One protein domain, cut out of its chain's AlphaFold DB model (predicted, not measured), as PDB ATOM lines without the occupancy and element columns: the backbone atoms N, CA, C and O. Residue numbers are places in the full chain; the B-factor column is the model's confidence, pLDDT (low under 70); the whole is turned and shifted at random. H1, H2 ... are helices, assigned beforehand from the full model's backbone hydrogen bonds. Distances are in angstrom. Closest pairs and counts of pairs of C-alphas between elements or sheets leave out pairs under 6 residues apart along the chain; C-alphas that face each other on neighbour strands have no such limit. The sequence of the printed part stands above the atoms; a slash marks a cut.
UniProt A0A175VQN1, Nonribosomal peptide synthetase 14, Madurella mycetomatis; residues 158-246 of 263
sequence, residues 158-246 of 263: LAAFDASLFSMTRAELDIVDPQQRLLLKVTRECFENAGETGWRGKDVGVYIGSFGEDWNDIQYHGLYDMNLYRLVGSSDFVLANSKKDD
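This is residues 158 to 246 of the 263 residues of the protein "Nonribosomal peptide synthetase 14" of Madurella mycetomatis (UniProt A0A175VQN1). One long helix, H1, runs along the longest axis of the model, and three short helices, H2, H3 and H4, gather toward its first-residue end, near one another or near H1 but loosely joined. From the last residue of H1 a long loop, residues 195 to 213, folds back along the length of H1 to reach H2, while residues 158 to 177 wind through another loop before H1 begins. The printed part has 89 residues with four named helices, in the order H1, H2, H3, H4, and no named strand. The class is all helix, though helices hold 36 of the 89 printed residues, under half. The whole is compact, with a radius of gyration of the C-alphas of 14.0 A, and elongated, with spans of 44 by 26 by 23 A.

H1, residues 178 to 194, is the longest helix, 24.2 A from its first C-alpha at (223.224, 192.335, 251.358) to its last at (210.487, 199.444, 232.005). H2, residues 214 to 220, measures 9.8 A. H3, residues 229 to 234, measures 8.4 A. H4, residues 236 to 241, measures 9.3 A and ends at C-alpha 241, (223.962, 184.174, 237.556).

H1 touches no helix. H1 and H4 are close but not clearly touching; their closest C-alphas, those of Gln 180 and Leu 239, are 6.2 A apart. They run the same way at a steep tilt of 36 degrees, only just past shallow. H1 and H3 are also close but not clearly touching, with the C-alphas of Gln 180 and Gly 233 the closest at 7.6 A. They run the same way at a steep tilt of 69 degrees, only just short of about perpendicular. H3 and H4 are close but not clearly touching, with the C-alphas of Val 232 and Val 238 the closest at 5.9 A, and stand about perpendicular at 75 degrees. H2 and H3 are close but not clearly touching, with the C-alphas of Asn 216 and Ser 234 the closest at 6.1 A; they run opposite ways at a shallow tilt of 32 degrees. H2 and H4 are apart, and H1 and H2 are only just apart, at 8.1 A. Every O i to N i+4 pair is within hydrogen-bond range in H1, H2 and H3; in H4 0 of 2 are, beside 2 of 3 O i to N i+3 pairs.

The two C-alphas farthest apart, those of Gly 195 and Leu 223, are 44.9 A apart. The printed part has no cut. The link from H1 to H2 is long, that from H2 to H3 short and that from H3 to H4 tight. The mean pLDDT of the printed part is 77.3, and residues 219 to 246 are under 70.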
ATOM      1  N   LEU A 158     218.662 197.131 254.791       85.83
ATOM      2  CA  LEU A 158     219.355 196.027 254.125       85.83
ATOM      3  C   LEU A 158     218.945 194.646 254.673       85.83
ATOM      4  O   LEU A 158     219.205 193.640 254.013       85.83
ATOM      5  N   ALA A 159     218.316 194.579 255.853       83.53
ATOM      6  CA  ALA A 159     217.845 193.325 256.442       83.53
ATOM      7  C   ALA A 159     216.482 192.901 255.879       83.53
ATOM      8  O   ALA A 159     216.223 191.706 255.719       83.53
ATOM      9  N   ALA A 160     215.620 193.862 255.539       86.19
ATOM     10  CA  ALA A 160     214.349 193.579 254.887       86.19
ATOM     11  C   ALA A 160     214.585 192.958 253.501       86.19
ATOM     12  O   ALA A 160     215.231 193.566 252.651       86.19
ATOM     13  N   PHE A 161     214.032 191.777 253.214       88.07
ATOM     14  CA  PHE A 161     214.111 191.129 251.896       88.07
ATOM     15  C   PHE A 161     212.938 190.162 251.687       88.07
ATOM     16  O   PHE A 161     212.591 189.411 252.597       88.07
ATOM     17  N   ASP A 162     212.337 190.165 250.494       86.53
ATOM     18  CA  ASP A 162     211.253 189.238 250.150       86.53
ATOM     19  C   ASP A 162     211.830 187.918 249.624       86.53
ATOM     20  O   ASP A 162     212.084 187.747 248.434       86.53
ATOM     21  N   ALA A 163     212.036 186.972 250.537       85.60
ATOM     22  CA  ALA A 163     212.559 185.644 250.226       85.60
ATOM     23  C   ALA A 163     211.696 184.877 249.210       85.60
ATOM     24  O   ALA A 163     212.222 184.126 248.388       85.60
ATOM     25  N   SER A 164     210.372 185.063 249.279       85.81
ATOM     26  CA  SER A 164     209.408 184.312 248.471       85.81
ATOM     27  C   SER A 164     209.449 184.725 247.004       85.81
ATOM     28  O   SER A 164     209.303 183.883 246.121       85.81
ATOM     29  N   LEU A 165     209.738 186.003 246.748       85.29
ATOM     30  CA  LEU A 165     209.860 186.553 245.404       85.29
ATOM     31  C   LEU A 165     211.088 186.024 244.648       85.29
ATOM     32  O   LEU A 165     211.044 185.887 243.425       85.29
ATOM     33  N   PHE A 166     212.174 185.735 245.370       85.48
ATOM     34  CA  PHE A 166     213.463 185.319 244.805       85.48
ATOM     35  C   PHE A 166     213.795 183.840 245.052       85.48
ATOM     36  O   PHE A 166     214.927 183.428 244.809       85.48
ATOM     37  N   SER A 167     212.832 183.043 245.530       84.93
ATOM     38  CA  SER A 167     213.003 181.610 245.823       84.93
ATOM     39  C   SER A 167     214.201 181.301 246.738       84.93
ATOM     40  O   SER A 167     214.860 180.275 246.585       84.93
ATOM     41  N   MET A 168     214.502 182.178 247.702       83.87
ATOM     42  CA  MET A 168     215.624 181.989 248.628       83.87
ATOM     43  C   MET A 168     215.155 181.379 249.946       83.87
ATOM     44  O   MET A 168     214.174 181.816 250.548       83.87
ATOM     45  N   THR A 169     215.889 180.382 250.438       82.87
ATOM     46  CA  THR A 169     215.620 179.814 251.767       82.87
ATOM     47  C   THR A 169     216.146 180.733 252.873       82.87
ATOM     48  O   THR A 169     217.066 181.518 252.656       82.87
ATOM     49  N   ARG A 170     215.613 180.616 254.097       81.01
ATOM     50  CA  ARG A 170     216.103 181.411 255.240       81.01
ATOM     51  C   ARG A 170     217.589 181.186 255.532       81.01
ATOM     52  O   ARG A 170     218.267 182.140 255.868       81.01
ATOM     53  N   ALA A 171     218.068 179.950 255.382       81.62
ATOM     54  CA  ALA A 171     219.477 179.610 255.585       81.62
ATOM     55  C   ALA A 171     220.400 180.153 254.476       81.62
ATOM     56  O   ALA A 171     221.609 180.200 254.665       81.62
ATOM     57  N   GLU A 172     219.838 180.499 253.312       81.02
ATOM     58  CA  GLU A 172     220.555 181.105 252.185       81.02
ATOM     59  C   GLU A 172     220.561 182.635 252.251       81.02
ATOM     60  O   GLU A 172     221.610 183.255 252.082       81.02
ATOM     61  N   LEU A 173     219.439 183.244 252.659       82.84
ATOM     62  CA  LEU A 173     219.473 184.516 253.399       82.84
ATOM     63  C   LEU A 173     220.341 184.304 254.656       82.84
ATOM     64  O   LEU A 173     220.956 183.278 254.770       82.84
ATOM     65  N   ASP A 174     220.512 185.180 255.626       79.84
ATOM     66  CA  ASP A 174     221.597 185.027 256.636       79.84
ATOM     67  C   ASP A 174     223.047 185.026 256.047       79.84
ATOM     68  O   ASP A 174     223.861 185.815 256.518       79.84
ATOM     69  N   ILE A 175     223.372 184.270 254.984       79.39
ATOM     70  CA  ILE A 175     224.698 184.140 254.353       79.39
ATOM     71  C   ILE A 175     224.854 185.047 253.125       79.39
ATOM     72  O   ILE A 175     225.910 185.656 252.960       79.39
ATOM     73  N   VAL A 176     223.834 185.153 252.261       83.63
ATOM     74  CA  VAL A 176     223.914 185.949 251.018       83.63
ATOM     75  C   VAL A 176     224.233 187.411 251.323       83.63
ATOM     76  O   VAL A 176     223.583 188.010 252.184       83.63
ATOM     77  N   ASP A 177     225.171 187.984 250.575       85.73
ATOM     78  CA  ASP A 177     225.599 189.375 250.674       85.73
ATOM     79  C   ASP A 177     224.398 190.333 250.544       85.73
ATOM     80  O   ASP A 177     223.614 190.242 249.588       85.73
ATOM     81  N   PRO A 178     224.215 191.276 251.485       87.11
ATOM     82  CA  PRO A 178     223.224 192.335 251.358       87.11
ATOM     83  C   PRO A 178     223.279 193.097 250.023       87.11
ATOM     84  O   PRO A 178     222.227 193.503 249.530       87.11
ATOM     85  N   GLN A 179     224.456 193.262 249.408       87.60
ATOM     86  CA  GLN A 179     224.607 193.862 248.079       87.60
ATOM     87  C   GLN A 179     223.934 193.017 246.992       87.60
ATOM     88  O   GLN A 179     223.208 193.564 246.163       87.60
ATOM     89  N   GLN A 180     224.077 191.687 247.036       87.81
ATOM     90  CA  GLN A 180     223.383 190.776 246.115       87.81
ATOM     91  C   GLN A 180     221.859 190.873 246.277       87.81
ATOM     92  O   GLN A 180     221.119 190.951 245.295       87.81
ATOM     93  N   ARG A 181     221.370 190.941 247.523       90.43
ATOM     94  CA  ARG A 181     219.935 191.120 247.819       90.43
ATOM     95  C   ARG A 181     219.408 192.452 247.296       90.43
ATOM     96  O   ARG A 181     218.308 192.520 246.745       90.43
ATOM     97  N   LEU A 182     220.180 193.520 247.472       91.66
ATOM     98  CA  LEU A 182     219.816 194.842 246.982       91.66
ATOM     99  C   LEU A 182     219.791 194.880 245.453       91.66
ATOM    100  O   LEU A 182     218.833 195.401 244.885       91.66
ATOM    101  N   LEU A 183     220.785 194.277 244.796       91.98
ATOM    102  CA  LEU A 183     220.842 194.165 243.342       91.98
ATOM    103  C   LEU A 183     219.581 193.492 242.790       91.98
ATOM    104  O   LEU A 183     218.976 194.011 241.854       91.98
ATOM    105  N   LEU A 184     219.143 192.385 243.395       91.86
ATOM    106  CA  LEU A 184     217.933 191.668 242.984       91.86
ATOM    107  C   LEU A 184     216.673 192.540 243.063       91.86
ATOM    108  O   LEU A 184     215.871 192.563 242.127       91.86
ATOM    109  N   LYS A 185     216.519 193.305 244.149       92.99
ATOM    110  CA  LYS A 185     215.412 194.262 244.296       92.99
ATOM    111  C   LYS A 185     215.460 195.359 243.239       92.99
ATOM    112  O   LYS A 185     214.471 195.577 242.550       92.99
ATOM    113  N   VAL A 186     216.609 196.011 243.077       94.81
ATOM    114  CA  VAL A 186     216.773 197.115 242.118       94.81
ATOM    115  C   VAL A 186     216.586 196.621 240.681       94.81
ATOM    116  O   VAL A 186     215.960 197.299 239.875       94.81
ATOM    117  N   THR A 187     217.034 195.406 240.364       93.19
ATOM    118  CA  THR A 187     216.798 194.778 239.053       93.19
ATOM    119  C   THR A 187     215.309 194.578 238.799       93.19
ATOM    120  O   THR A 187     214.809 194.886 237.719       93.19
ATOM    121  N   ARG A 188     214.571 194.106 239.809       92.63
ATOM    122  CA  ARG A 188     213.126 193.933 239.697       92.63
ATOM    123  C   ARG A 188     212.401 195.267 239.506       92.63
ATOM    124  O   ARG A 188     211.556 195.364 238.624       92.63
ATOM    125  N   GLU A 189     212.761 196.282 240.281       95.18
ATOM    126  CA  GLU A 189     212.213 197.636 240.139       95.18
ATOM    127  C   GLU A 189     212.530 198.235 238.761       95.18
ATOM    128  O   GLU A 189     211.698 198.926 238.185       95.18
ATOM    129  N   CYS A 190     213.702 197.928 238.197       96.19
ATOM    130  CA  CYS A 190     214.077 198.342 236.847       96.19
ATOM    131  C   CYS A 190     213.152 197.721 235.789       96.19
ATOM    132  O   CYS A 190     212.668 198.425 234.905       96.19
ATOM    133  N   PHE A 191     212.841 196.425 235.904       94.04
ATOM    134  CA  PHE A 191     211.873 195.780 235.010       94.04
ATOM    135  C   PHE A 191     210.460 196.337 235.169       94.04
ATOM    136  O   PHE A 191     209.768 196.523 234.170       94.04
ATOM    137  N   GLU A 192     210.040 196.653 236.395       94.81
ATOM    138  CA  GLU A 192     208.749 197.303 236.644       94.81
ATOM    139  C   GLU A 192     208.698 198.709 236.043       94.81
ATOM    140  O   GLU A 192     207.715 199.058 235.393       94.81
ATOM    141  N   ASN A 193     209.775 199.485 236.181       96.20
ATOM    142  CA  ASN A 193     209.910 200.798 235.560       96.20
ATOM    143  C   ASN A 193     209.887 200.718 234.025       96.20
ATOM    144  O   ASN A 193     209.264 201.561 233.387       96.20
ATOM    145  N   ALA A 194     210.507 199.686 233.445       96.16
ATOM    146  CA  ALA A 194     210.487 199.444 232.005       96.16
ATOM    147  C   ALA A 194     209.136 198.932 231.476       96.16
ATOM    148  O   ALA A 194     208.932 198.878 230.264       96.16
ATOM    149  N   GLY A 195     208.233 198.492 232.360       95.24
ATOM    150  CA  GLY A 195     207.043 197.738 231.971       95.24
ATOM    151  C   GLY A 195     207.366 196.385 231.319       95.24
ATOM    152  O   GLY A 195     206.516 195.817 230.633       95.24
ATOM    153  N   GLU A 196     208.584 195.863 231.506       93.35
ATOM    154  CA  GLU A 196     209.031 194.624 230.868       93.35
ATOM    155  C   GLU A 196     208.428 193.409 231.577       93.35
ATOM    156  O   GLU A 196     208.563 193.209 232.788       93.35
ATOM    157  N   THR A 197     207.805 192.535 230.789       90.72
ATOM    158  CA  THR A 197     207.254 191.261 231.257       90.72
ATOM    159  C   THR A 197     207.737 190.113 230.370       90.72
ATOM    160  O   THR A 197     208.033 190.286 229.189       90.72
ATOM    161  N   GLY A 198     207.843 188.906 230.935       87.40
ATOM    162  CA  GLY A 198     208.212 187.713 230.160       87.40
ATOM    163  C   GLY A 198     209.680 187.649 229.719       87.40
ATOM    164  O   GLY A 198     209.981 187.025 228.710       87.40
ATOM    165  N   TRP A 199     210.604 188.269 230.454       84.89
ATOM    166  CA  TRP A 199     212.049 188.253 230.166       84.89
ATOM    167  C   TRP A 199     212.727 186.891 230.407       84.89
ATOM    168  O   TRP A 199     213.811 186.621 229.889       84.89
ATOM    169  N   ARG A 200     212.109 186.004 231.196       84.97
ATOM    170  CA  ARG A 200     212.673 184.685 231.519       84.97
ATOM    171  C   ARG A 200     212.772 183.811 230.266       84.97
ATOM    172  O   ARG A 200     211.783 183.600 229.578       84.97
ATOM    173  N   GLY A 201     213.964 183.266 230.015       87.50
ATOM    174  CA  GLY A 201     214.225 182.371 228.882       87.50
ATOM    175  C   GLY A 201     214.622 183.086 227.587       87.50
ATOM    176  O   GLY A 201     214.967 182.412 226.624       87.50
ATOM    177  N   LYS A 202     214.595 184.426 227.558       88.90
ATOM    178  CA  LYS A 202     215.102 185.212 226.429       88.90
ATOM    179  C   LYS A 202     216.633 185.264 226.448       88.90
ATOM    180  O   LYS A 202     217.250 185.110 227.503       88.90
ATOM    181  N   ASP A 203     217.211 185.525 225.283       90.32
ATOM    182  CA  ASP A 203     218.626 185.856 225.140       90.32
ATOM    183  C   ASP A 203     218.872 187.271 225.691       90.32
ATOM    184  O   ASP A 203     218.462 188.269 225.095       90.32
ATOM    185  N   VAL A 204     219.420 187.345 226.907       89.14
ATOM    186  CA  VAL A 204     219.633 188.590 227.655       89.14
ATOM    187  C   VAL A 204     221.055 188.597 228.200       89.14
ATOM    188  O   VAL A 204     221.404 187.780 229.053       89.14
ATOM    189  N   GLY A 205     221.861 189.558 227.746       89.91
ATOM    190  CA  GLY A 205     223.172 189.842 228.323       89.91
ATOM    191  C   GLY A 205     223.044 190.636 229.624       89.91
ATOM    192  O   GLY A 205     222.308 191.621 229.687       89.91
ATOM    193  N   VAL A 206     223.771 190.222 230.664       91.07
ATOM    194  CA  VAL A 206     223.799 190.902 231.967       91.07
ATOM    195  C   VAL A 206     225.240 191.253 232.316       91.07
ATOM    196  O   VAL A 206     226.105 190.382 232.357       91.07
ATOM    197  N   TYR A 207     225.482 192.532 232.603       89.78
ATOM    198  CA  TYR A 207     226.781 193.052 233.023       89.78
ATOM    199  C   TYR A 207     226.641 193.699 234.391       89.78
ATOM    200  O   TYR A 207     225.792 194.570 234.579       89.78
ATOM    201  N   ILE A 208     227.470 193.280 235.343       88.49
ATOM    202  CA  ILE A 208     227.447 193.801 236.708       88.49
ATOM    203  C   ILE A 208     228.868 194.154 237.123       88.49
ATOM    204  O   ILE A 208     229.783 193.343 236.996       88.49
ATOM    205  N   GLY A 209     229.028 195.377 237.619       84.11
ATOM    206  CA  GLY A 209     230.210 195.799 238.353       84.11
ATOM    207  C   GLY A 209     229.936 195.697 239.848       84.11
ATOM    208  O   GLY A 209     228.906 196.178 240.317       84.11
ATOM    209  N   SER A 210     230.862 195.087 240.575       83.35
ATOM    210  CA  SER A 210     230.874 195.036 242.035       83.35
ATOM    211  C   SER A 210     232.136 195.724 242.540       83.35
ATOM    212  O   SER A 210     233.168 195.693 241.867       83.35
ATOM    213  N   PHE A 211     232.056 196.359 243.704       77.60
ATOM    214  CA  PHE A 211     233.214 196.916 244.395       77.60
ATOM    215  C   PHE A 211     233.138 196.580 245.880       77.60
ATOM    216  O   PHE A 211     232.131 196.844 246.539       77.60
ATOM    217  N   GLY A 212     234.259 196.077 246.397       71.48
ATOM    218  CA  GLY A 212     234.396 195.634 247.778       71.48
ATOM    219  C   GLY A 212     234.006 194.169 247.955       71.48
ATOM    220  O   GLY A 212     233.048 193.687 247.362       71.48
ATOM    221  N   GLU A 213     234.755 193.477 248.808       72.86
ATOM    222  CA  GLU A 213     234.492 192.091 249.218       72.86
ATOM    223  C   GLU A 213     234.274 192.011 250.740       72.86
ATOM    224  O   GLU A 213     234.398 190.949 251.348       72.86
ATOM    225  N   ASP A 214     233.923 193.142 251.369       76.16
ATOM    226  CA  ASP A 214     233.846 193.290 252.828       76.16
ATOM    227  C   ASP A 214     232.935 192.238 253.471       76.16
ATOM    228  O   ASP A 214     233.192 191.770 254.581       76.16
ATOM    229  N   TRP A 215     231.858 191.843 252.781       77.82
ATOM    230  CA  TRP A 215     230.972 190.794 253.275       77.82
ATOM    231  C   TRP A 215     231.696 189.452 253.381       77.82
ATOM    232  O   TRP A 215     231.538 188.751 254.378       77.82
ATOM    233  N   ASN A 216     232.535 189.107 252.403       71.85
ATOM    234  CA  ASN A 216     233.332 187.887 252.446       71.85
ATOM    235  C   ASN A 216     234.339 187.929 253.609       71.85
ATOM    236  O   ASN A 216     234.446 186.955 254.356       71.85
ATOM    237  N   ASP A 217     234.990 189.075 253.834       70.84
ATOM    238  CA  ASP A 217     235.915 189.291 254.956       70.84
ATOM    239  C   ASP A 217     235.226 189.158 256.322       70.84
ATOM    240  O   ASP A 217     235.725 188.464 257.213       70.84
ATOM    241  N   ILE A 218     234.030 189.738 256.479       72.82
ATOM    242  CA  ILE A 218     233.215 189.600 257.696       72.82
ATOM    243  C   ILE A 218     232.877 188.125 257.957       72.82
ATOM    244  O   ILE A 218     232.949 187.671 259.102       72.82
ATOM    245  N   GLN A 219     232.578 187.359 256.906       67.25
ATOM    246  CA  GLN A 219     232.301 185.924 257.013       67.25
ATOM    247  C   GLN A 219     233.568 185.102 257.341       67.25
ATOM    248  O   GLN A 219     233.468 184.064 257.993       67.25
ATOM    249  N   TYR A 220     234.778 185.555 256.976       62.51
ATOM    250  CA  TYR A 220     236.035 184.878 257.346       62.51
ATOM    251  C   TYR A 220     236.390 184.977 258.833       62.51
ATOM    252  O   TYR A 220     237.120 184.118 259.335       62.51
ATOM    253  N   HIS A 221     235.870 185.964 259.568       58.54
ATOM    254  CA  HIS A 221     236.136 186.066 261.005       58.54
ATOM    255  C   HIS A 221     235.528 184.900 261.820       58.54
ATOM    256  O   HIS A 221     235.984 184.639 262.936       58.54
ATOM    257  N   GLY A 222     234.578 184.140 261.257       54.77
ATOM    258  CA  GLY A 222     234.080 182.871 261.798       54.77
ATOM    259  C   GLY A 222     234.662 181.660 261.061       54.77
ATOM    260  O   GLY A 222     234.036 181.123 260.156       54.77
ATOM    261  N   LEU A 223     235.848 181.184 261.455       50.86
ATOM    262  CA  LEU A 223     236.601 180.126 260.745       50.86
ATOM    263  C   LEU A 223     235.902 178.750 260.614       50.86
ATOM    264  O   LEU A 223     236.443 177.866 259.952       50.86
ATOM    265  N   TYR A 224     234.731 178.542 261.224       53.73
ATOM    266  CA  TYR A 224     234.062 177.235 261.278       53.73
ATOM    267  C   TYR A 224     232.750 177.132 260.483       53.73
ATOM    268  O   TYR A 224     232.164 176.053 260.479       53.73
ATOM    269  N   ASP A 225     232.308 178.178 259.772       54.95
ATOM    270  CA  ASP A 225     231.040 178.149 259.016       54.95
ATOM    271  C   ASP A 225     231.258 178.080 257.490       54.95
ATOM    272  O   ASP A 225     231.029 179.017 256.723       54.95
ATOM    273  N   MET A 226     231.790 176.947 257.028       53.40
ATOM    274  CA  MET A 226     231.964 176.650 255.601       53.40
ATOM    275  C   MET A 226     230.703 175.958 255.058       53.40
ATOM    276  O   MET A 226     230.638 174.732 255.006       53.40
ATOM    277  N   ASN A 227     229.695 176.733 254.650       61.85
ATOM    278  CA  ASN A 227     228.461 176.225 254.033       61.85
ATOM    279  C   ASN A 227     228.465 176.406 252.494       61.85
ATOM    280  O   ASN A 227     229.075 177.339 251.975       61.85
ATOM    281  N   LEU A 228     227.748 175.549 251.754       57.39
ATOM    282  CA  LEU A 228     227.594 175.588 250.289       57.39
ATOM    283  C   LEU A 228     227.080 176.946 249.781       57.39
ATOM    284  O   LEU A 228     227.507 177.416 248.727       57.39
ATOM    285  N   TYR A 229     226.202 177.602 250.545       59.04
ATOM    286  CA  TYR A 229     225.663 178.919 250.193       59.04
ATOM    287  C   TYR A 229     226.703 180.039 250.258       59.04
ATOM    288  O   TYR A 229     226.431 181.115 249.749       59.04
ATOM    289  N   ARG A 230     227.894 179.817 250.827       62.20
ATOM    290  CA  ARG A 230     228.936 180.847 250.886       62.20
ATOM    291  C   ARG A 230     229.447 181.218 249.495       62.20
ATOM    292  O   ARG A 230     229.479 182.390 249.149       62.20
ATOM    293  N   LEU A 231     229.792 180.221 248.675       58.53
ATOM    294  CA  LEU A 231     230.295 180.456 247.316       58.53
ATOM    295  C   LEU A 231     229.252 181.173 246.453       58.53
ATOM    296  O   LEU A 231     229.577 182.102 245.722       58.53
ATOM    297  N   VAL A 232     227.995 180.743 246.560       64.80
ATOM    298  CA  VAL A 232     226.895 181.320 245.782       64.80
ATOM    299  C   VAL A 232     226.448 182.667 246.375       64.80
ATOM    300  O   VAL A 232     226.028 183.556 245.657       64.80
ATOM    301  N   GLY A 233     226.581 182.872 247.681       62.68
ATOM    302  CA  GLY A 233     226.056 184.051 248.368       62.68
ATOM    303  C   GLY A 233     226.991 185.254 248.419       62.68
ATOM    304  O   GLY A 233     226.525 186.333 248.760       62.68
ATOM    305  N   SER A 234     228.284 185.101 248.117       59.51
ATOM    306  CA  SER A 234     229.240 186.220 248.187       59.51
ATOM    307  C   SER A 234     230.179 186.347 246.989       59.51
ATOM    308  O   SER A 234     230.999 187.256 246.980       59.51
ATOM    309  N   SER A 235     230.125 185.450 245.999       59.10
ATOM    310  CA  SER A 235     231.033 185.531 244.848       59.10
ATOM    311  C   SER A 235     230.490 186.416 243.725       59.10
ATOM    312  O   SER A 235     229.313 186.327 243.367       59.10
ATOM    313  N   ASP A 236     231.370 187.211 243.112       57.05
ATOM    314  CA  ASP A 236     231.029 188.172 242.057       57.05
ATOM    315  C   ASP A 236     230.342 187.545 240.840       57.05
ATOM    316  O   ASP A 236     229.432 188.139 240.262       57.05
ATOM    317  N   PHE A 237     230.710 186.315 240.455       63.51
ATOM    318  CA  PHE A 237     230.087 185.658 239.298       63.51
ATOM    319  C   PHE A 237     228.601 185.347 239.523       63.51
ATOM    320  O   PHE A 237     227.868 185.121 238.557       63.51
ATOM    321  N   VAL A 238     228.144 185.311 240.777       69.37
ATOM    322  CA  VAL A 238     226.756 184.982 241.117       69.37
ATOM    323  C   VAL A 238     225.842 186.180 240.924       69.37
ATOM    324  O   VAL A 238     224.670 185.994 240.600       69.37
ATOM    325  N   LEU A 239     226.378 187.399 241.023       60.44
ATOM    326  CA  LEU A 239     225.620 188.621 240.764       60.44
ATOM    327  C   LEU A 239     224.920 188.537 239.396       60.44
ATOM    328  O   LEU A 239     223.730 188.834 239.298       60.44
ATOM    329  N   ALA A 240     225.621 188.036 238.371       55.63
ATOM    330  CA  ALA A 240     225.076 187.835 237.026       55.63
ATOM    331  C   ALA A 240     224.265 186.538 236.852       55.63
ATOM    332  O   ALA A 240     223.474 186.436 235.917       55.63
ATOM    333  N   ASN A 241     224.440 185.550 237.736       62.67
ATOM    334  CA  ASN A 241     223.962 184.174 237.556       62.67
ATOM    335  C   ASN A 241     222.964 183.703 238.628       62.67
ATOM    336  O   ASN A 241     222.803 182.502 238.841       62.67
ATOM    337  N   SER A 242     222.275 184.619 239.309       59.22
ATOM    338  CA  SER A 242     221.310 184.306 240.372       59.22
ATOM    339  C   SER A 242     220.002 183.699 239.827       59.22
ATOM    340  O   SER A 242     218.925 184.283 239.893       59.22
ATOM    341  N   LYS A 243     220.071 182.483 239.279       50.38
ATOM    342  CA  LYS A 243     218.897 181.650 238.997       50.38
ATOM    343  C   LYS A 243     218.968 180.368 239.811       50.38
ATOM    344  O   LYS A 243     219.759 179.479 239.516       50.38
ATOM    345  N   LYS A 244     218.082 180.257 240.795       45.86
ATOM    346  CA  LYS A 244     217.707 178.986 241.408       45.86
ATOM    347  C   LYS A 244     216.276 178.688 240.961       45.86
ATOM    348  O   LYS A 244     215.395 179.519 241.144       45.86
ATOM    349  N   ASP A 245     216.086 177.539 240.327       46.17
ATOM    350  CA  ASP A 245     214.787 176.881 240.099       46.17
ATOM    351  C   ASP A 245     213.944 177.220 238.852       46.17
ATOM    352  O   ASP A 245     212.753 176.917 238.841       46.17
ATOM    353  N   ASP A 246     214.526 177.701 237.744       43.13
ATOM    354  CA  ASP A 246     213.817 177.669 236.447       43.13
ATOM    355  C   ASP A 246     214.292 176.499 235.559       43.13
ATOM    356  O   ASP A 246     215.488 176.391 235.284       43.13
TER     357      ASP A 246